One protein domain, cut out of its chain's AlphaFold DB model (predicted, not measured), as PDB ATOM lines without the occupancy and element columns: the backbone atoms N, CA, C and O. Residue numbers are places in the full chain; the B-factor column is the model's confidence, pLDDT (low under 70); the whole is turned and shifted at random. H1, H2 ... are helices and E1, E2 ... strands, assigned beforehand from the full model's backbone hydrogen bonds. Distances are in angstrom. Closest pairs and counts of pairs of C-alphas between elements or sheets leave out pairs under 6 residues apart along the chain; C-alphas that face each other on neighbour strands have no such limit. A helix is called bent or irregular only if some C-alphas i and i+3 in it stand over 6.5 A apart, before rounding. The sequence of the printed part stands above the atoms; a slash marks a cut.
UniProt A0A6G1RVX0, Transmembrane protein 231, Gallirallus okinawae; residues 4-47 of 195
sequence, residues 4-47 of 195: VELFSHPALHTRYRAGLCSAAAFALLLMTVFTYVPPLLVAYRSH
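Overview. This is residues 4 to 47 of the 195 residues of the protein "Transmembrane protein 231" of Gallirallus okinawae (UniProt A0A6G1RVX0). The model shows a small, two-stranded hairpin joined to one long, bent helix, the two making a wide V with residues 20 to 22 at its corner. Only the first turns of the helix lie near the hairpin; from residue 29 onward the printed part sticks out as a free arm, and the hairpin's turn, residues 9 to 14, sticks out too. The printed part has 44 residues, with two named strands and then one named helix, in the order E1, E2, H1; the sheet, order E1 - E2, is antiparallel and the class is mixed, helices and strands. The whole is extended, with a radius of gyration of the C-alphas of 15.3 A, and flat, spanning 48 by 25 by 10 A.

Arrangement. E1, residues 4 to 8, and E2, residues 15 to 19, form a hairpin, antiparallel at 157 degrees. C-alphas 5 and 17 face each other at 5.2 A, and N 6 and O 16 are within hydrogen-bond range at 3.4 A. H1, residues 23 to 45, was assigned as one helix by its hydrogen bonds but is bent: C-alphas 35 and 38 are 6.7 A apart. Its arms, H1a, residues 23 to 35, and H1b, residues 38 to 45, stand at a shallow tilt of 34 degrees, only just short of steep. The closest C-alphas of E2 and H1a, those of Ala 18 and Ala 25, are 6.6 A apart. E1 and H1a are only just apart, at 8.1 A; H1b is apart from E1 and E2. In H1a and H1b every O i to N i+4 pair is within hydrogen-bond range.

Along the chain. E1 begins at C-alpha 4 (50.609, -11.405, 123.154) and is 11.5 A long; E2 is 12.8 A long. H1a begins at C-alpha 23 (55.867, -16.366, 112.420) and is 18.2 A long; H1b, 10.4 A long, ends at C-alpha 45 (48.334, 12.055, 99.751).

Size, cuts and confidence. The C-alphas farthest apart, those of Leu 12 and His 47, are 48.5 A apart. The printed part has no cut; the link from E1 to E2 is short and that from E2 to H1 tight. The mean pLDDT of the printed part is 73.7, with residues 4 to 21 and residue 47 under 70.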
ATOM      1  N   VAL A   4      51.802 -12.112 123.632       57.34
ATOM      2  CA  VAL A   4      50.609 -11.405 123.154       57.34
ATOM      3  C   VAL A   4      49.488 -12.433 122.995       57.34
ATOM      4  O   VAL A   4      49.684 -13.476 122.365       57.34
ATOM      5  N   GLU A   5      48.337 -12.180 123.619       59.00
ATOM      6  CA  GLU A   5      47.163 -13.050 123.497       59.00
ATOM      7  C   GLU A   5      46.478 -12.786 122.145       59.00
ATOM      8  O   GLU A   5      46.063 -11.667 121.857       59.00
ATOM      9  N   LEU A   6      46.427 -13.818 121.295       58.22
ATOM     10  CA  LEU A   6      45.941 -13.743 119.908       58.22
ATOM     11  C   LEU A   6      44.417 -13.853 119.804       58.22
ATOM     12  O   LEU A   6      43.794 -13.164 119.003       58.22
ATOM     13  N   PHE A   7      43.829 -14.773 120.571       55.31
ATOM     14  CA  PHE A   7      42.406 -15.097 120.537       55.31
ATOM     15  C   PHE A   7      42.038 -15.915 121.780       55.31
ATOM     16  O   PHE A   7      42.833 -16.741 122.241       55.31
ATOM     17  N   SER A   8      40.832 -15.715 122.316       52.72
ATOM     18  CA  SER A   8      40.298 -16.549 123.396       52.72
ATOM     19  C   SER A   8      38.859 -16.946 123.080       52.72
ATOM     20  O   SER A   8      38.015 -16.089 122.828       52.72
ATOM     21  N   HIS A   9      38.589 -18.252 123.060       55.94
ATOM     22  CA  HIS A   9      37.228 -18.768 122.967       55.94
ATOM     23  C   HIS A   9      36.663 -18.911 124.388       55.94
ATOM     24  O   HIS A   9      37.286 -19.571 125.214       55.94
ATOM     25  N   PRO A  10      35.493 -18.334 124.708       56.97
ATOM     26  CA  PRO A  10      34.955 -18.405 126.067       56.97
ATOM     27  C   PRO A  10      34.411 -19.794 126.446       56.97
ATOM     28  O   PRO A  10      34.303 -20.092 127.628       56.97
ATOM     29  N   ALA A  11      34.098 -20.662 125.473       56.03
ATOM     30  CA  ALA A  11      33.521 -21.993 125.719       56.03
ATOM     31  C   ALA A  11      34.561 -23.103 125.981       56.03
ATOM     32  O   ALA A  11      34.232 -24.149 126.530       56.03
ATOM     33  N   LEU A  12      35.819 -22.880 125.603       51.75
ATOM     34  CA  LEU A  12      36.947 -23.788 125.800       51.75
ATOM     35  C   LEU A  12      38.086 -22.908 126.302       51.75
ATOM     36  O   LEU A  12      38.572 -22.085 125.536       51.75
ATOM     37  N   HIS A  13      38.478 -23.031 127.573       54.47
ATOM     38  CA  HIS A  13      39.527 -22.240 128.244       54.47
ATOM     39  C   HIS A  13      40.946 -22.440 127.647       54.47
ATOM     40  O   HIS A  13      41.933 -22.608 128.360       54.47
ATOM     41  N   THR A  14      41.089 -22.434 126.327       52.28
ATOM     42  CA  THR A  14      42.335 -22.619 125.594       52.28
ATOM     43  C   THR A  14      42.842 -21.243 125.172       52.28
ATOM     44  O   THR A  14      42.274 -20.584 124.302       52.28
ATOM     45  N   ARG A  15      43.901 -20.764 125.836       53.28
ATOM     46  CA  ARG A  15      44.546 -19.483 125.516       53.28
ATOM     47  C   ARG A  15      45.683 -19.715 124.531       53.28
ATOM     48  O   ARG A  15      46.693 -20.319 124.888       53.28
ATOM     49  N   TYR A  16      45.544 -19.200 123.313       56.88
ATOM     50  CA  TYR A  16      46.605 -19.261 122.313       56.88
ATOM     51  C   TYR A  16      47.584 -18.104 122.531       56.88
ATOM     52  O   TYR A  16      47.267 -16.937 122.296       56.88
ATOM     53  N   ARG A  17      48.778 -18.441 123.029       56.12
ATOM     54  CA  ARG A  17      49.880 -17.504 123.272       56.12
ATOM     55  C   ARG A  17      50.968 -17.741 122.239       56.12
ATOM     56  O   ARG A  17      51.497 -18.845 122.156       56.12
ATOM     57  N   ALA A  18      51.328 -16.707 121.489       56.66
ATOM     58  CA  ALA A  18      52.501 -16.741 120.629       56.66
ATOM     59  C   ALA A  18      53.664 -15.996 121.290       56.66
ATOM     60  O   ALA A  18      53.482 -14.951 121.920       56.66
ATOM     61  N   GLY A  19      54.873 -16.541 121.141       59.34
ATOM     62  CA  GLY A  19      56.096 -15.826 121.493       59.34
ATOM     63  C   GLY A  19      56.310 -14.629 120.562       59.34
ATOM     64  O   GLY A  19      55.963 -14.689 119.379       59.34
ATOM     65  N   LEU A  20      56.916 -13.563 121.089       58.59
ATOM     66  CA  LEU A  20      57.186 -12.305 120.373       58.59
ATOM     67  C   LEU A  20      58.031 -12.480 119.091       58.59
ATOM     68  O   LEU A  20      57.989 -11.624 118.220       58.59
ATOM     69  N   CYS A  21      58.756 -13.595 118.955       61.44
ATOM     70  CA  CYS A  21      59.630 -13.911 117.818       61.44
ATOM     71  C   CYS A  21      59.125 -15.127 117.006       61.44
ATOM     72  O   CYS A  21      59.896 -16.000 116.621       61.44
ATOM     73  N   SER A  22      57.807 -15.245 116.817       78.50
ATOM     74  CA  SER A  22      57.179 -16.329 116.042       78.50
ATOM     75  C   SER A  22      56.603 -15.821 114.716       78.50
ATOM     76  O   SER A  22      56.227 -14.653 114.604       78.50
ATOM     77  N   ALA A  23      56.465 -16.705 113.719       76.81
ATOM     78  CA  ALA A  23      55.867 -16.366 112.420       76.81
ATOM     79  C   ALA A  23      54.446 -15.776 112.551       76.81
ATOM     80  O   ALA A  23      54.066 -14.896 111.782       76.81
ATOM     81  N   ALA A  24      53.686 -16.195 113.571       77.88
ATOM     82  CA  ALA A  24      52.358 -15.662 113.875       77.88
ATOM     83  C   ALA A  24      52.399 -14.206 114.380       77.88
ATOM     84  O   ALA A  24      51.575 -13.391 113.970       77.88
ATOM     85  N   ALA A  25      53.376 -13.857 115.225       78.50
ATOM     86  CA  ALA A  25      53.570 -12.479 115.677       78.50
ATOM     87  C   ALA A  25      53.979 -11.557 114.511       78.50
ATOM     88  O   ALA A  25      53.489 -10.432 114.415       78.50
ATOM     89  N   PHE A  26      54.806 -12.052 113.584       82.06
ATOM     90  CA  PHE A  26      55.175 -11.320 112.368       82.06
ATOM     91  C   PHE A  26      53.982 -11.112 111.422       82.06
ATOM     92  O   PHE A  26      53.777 -10.007 110.922       82.06
ATOM     93  N   ALA A  27      53.149 -12.139 111.225       85.19
ATOM     94  CA  ALA A  27      51.934 -12.031 110.418       85.19
ATOM     95  C   ALA A  27      50.934 -11.020 111.005       85.19
ATOM     96  O   ALA A  27      50.385 -10.204 110.265       85.19
ATOM     97  N   LEU A  28      50.740 -11.013 112.331       85.06
ATOM     98  CA  LEU A  28      49.925  -9.996 113.002       85.06
ATOM     99  C   LEU A  28      50.498  -8.587 112.833       85.06
ATOM    100  O   LEU A  28      49.739  -7.651 112.583       85.06
ATOM    101  N   LEU A  29      51.817  -8.422 112.959       86.88
ATOM    102  CA  LEU A  29      52.471  -7.129 112.763       86.88
ATOM    103  C   LEU A  29      52.256  -6.624 111.335       86.88
ATOM    104  O   LEU A  29      51.855  -5.477 111.158       86.88
ATOM    105  N   LEU A  30      52.437  -7.484 110.328       89.81
ATOM    106  CA  LEU A  30      52.164  -7.145 108.931       89.81
ATOM    107  C   LEU A  30      50.701  -6.759 108.717       89.81
ATOM    108  O   LEU A  30      50.440  -5.718 108.123       89.81
ATOM    109  N   MET A  31      49.749  -7.538 109.237       89.12
ATOM    110  CA  MET A  31      48.321  -7.210 109.146       89.12
ATOM    111  C   MET A  31      47.999  -5.866 109.803       89.12
ATOM    112  O   MET A  31      47.260  -5.063 109.242       89.12
ATOM    113  N   THR A  32      48.602  -5.580 110.956       89.94
ATOM    114  CA  THR A  32      48.449  -4.299 111.658       89.94
ATOM    115  C   THR A  32      49.008  -3.151 110.812       89.94
ATOM    116  O   THR A  32      48.326  -2.152 110.592       89.94
ATOM    117  N   VAL A  33      50.211  -3.313 110.254       94.25
ATOM    118  CA  VAL A  33      50.843  -2.328 109.363       94.25
ATOM    119  C   VAL A  33      49.988  -2.087 108.118       94.25
ATOM    120  O   VAL A  33      49.679  -0.939 107.813       94.25
ATOM    121  N   PHE A  34      49.530  -3.138 107.434       93.00
ATOM    122  CA  PHE A  34      48.663  -3.018 106.258       93.00
ATOM    123  C   PHE A  34      47.263  -2.478 106.576       93.00
ATOM    124  O   PHE A  34      46.611  -1.940 105.688       93.00
ATOM    125  N   THR A  35      46.803  -2.572 107.822       93.88
ATOM    126  CA  THR A  35      45.521  -1.986 108.236       93.88
ATOM    127  C   THR A  35      45.638  -0.479 108.468       93.88
ATOM    128  O   THR A  35      44.741   0.263 108.080       93.88
ATOM    129  N   TYR A  36      46.740   0.003 109.055       92.06
ATOM    130  CA  TYR A  36      46.872   1.416 109.445       92.06
ATOM    131  C   TYR A  36      47.684   2.278 108.470       92.06
ATOM    132  O   TYR A  36      47.363   3.451 108.273       92.06
ATOM    133  N   VAL A  37      48.724   1.729 107.836       93.00
ATOM    134  CA  VAL A  37      49.624   2.504 106.968       93.00
ATOM    135  C   VAL A  37      48.955   2.926 105.656       93.00
ATOM    136  O   VAL A  37      49.074   4.102 105.308       93.00
ATOM    137  N   PRO A  38      48.223   2.061 104.922       91.81
ATOM    138  CA  PRO A  38      47.594   2.469 103.669       91.81
ATOM    139  C   PRO A  38      46.540   3.575 103.837       91.81
ATOM    140  O   PRO A  38      46.642   4.560 103.106       91.81
ATOM    141  N   PRO A  39      45.598   3.523 104.805       89.38
ATOM    142  CA  PRO A  39      44.669   4.631 105.030       89.38
ATOM    143  C   PRO A  39      45.377   5.936 105.402       89.38
ATOM    144  O   PRO A  39      44.991   6.994 104.912       89.38
ATOM    145  N   LEU A  40      46.446   5.873 106.207       86.94
ATOM    146  CA  LEU A  40      47.237   7.051 106.571       86.94
ATOM    147  C   LEU A  40      47.944   7.660 105.354       86.94
ATOM    148  O   LEU A  40      47.942   8.877 105.179       86.94
ATOM    149  N   LEU A  41      48.525   6.823 104.490       87.75
ATOM    150  CA  LEU A  41      49.219   7.270 103.284       87.75
ATOM    151  C   LEU A  41      48.233   7.866 102.274       87.75
ATOM    152  O   LEU A  41      48.518   8.914 101.697       87.75
ATOM    153  N   VAL A  42      47.055   7.255 102.115       88.12
ATOM    154  CA  VAL A  42      45.956   7.797 101.302       88.12
ATOM    155  C   VAL A  42      45.477   9.132 101.867       88.12
ATOM    156  O   VAL A  42      45.397  10.100 101.117       88.12
ATOM    157  N   ALA A  43      45.238   9.238 103.177       85.38
ATOM    158  CA  ALA A  43      44.827  10.487 103.816       85.38
ATOM    159  C   ALA A  43      45.882  11.593 103.644       85.38
ATOM    160  O   ALA A  43      45.541  12.715 103.268       85.38
ATOM    161  N   TYR A  44      47.166  11.270 103.819       82.81
ATOM    162  CA  TYR A  44      48.268  12.210 103.615       82.81
ATOM    163  C   TYR A  44      48.384  12.662 102.150       82.81
ATOM    164  O   TYR A  44      48.507  13.857 101.881       82.81
ATOM    165  N   ARG A  45      48.289  11.731 101.188       83.25
ATOM    166  CA  ARG A  45      48.334  12.055  99.751       83.25
ATOM    167  C   ARG A  45      47.074  12.721  99.218       83.25
ATOM    168  O   ARG A  45      47.152  13.408  98.209       83.25
ATOM    169  N   SER A  46      45.931  12.535  99.867       81.19
ATOM    170  CA  SER A  46      44.668  13.145  99.444       81.19
ATOM    171  C   SER A  46      44.638  14.667  99.626       81.19
ATOM    172  O   SER A  46      43.672  15.299  99.214       81.19
ATOM    173  N   HIS A  47      45.667  15.262 100.250       69.50
ATOM    174  CA  HIS A  47      45.783  16.695 100.551       69.50
ATOM    175  C   HIS A  47      44.628  17.290 101.386       69.50
ATOM    176  O   HIS A  47      44.655  18.479 101.697       69.50
TER     177      HIS A  47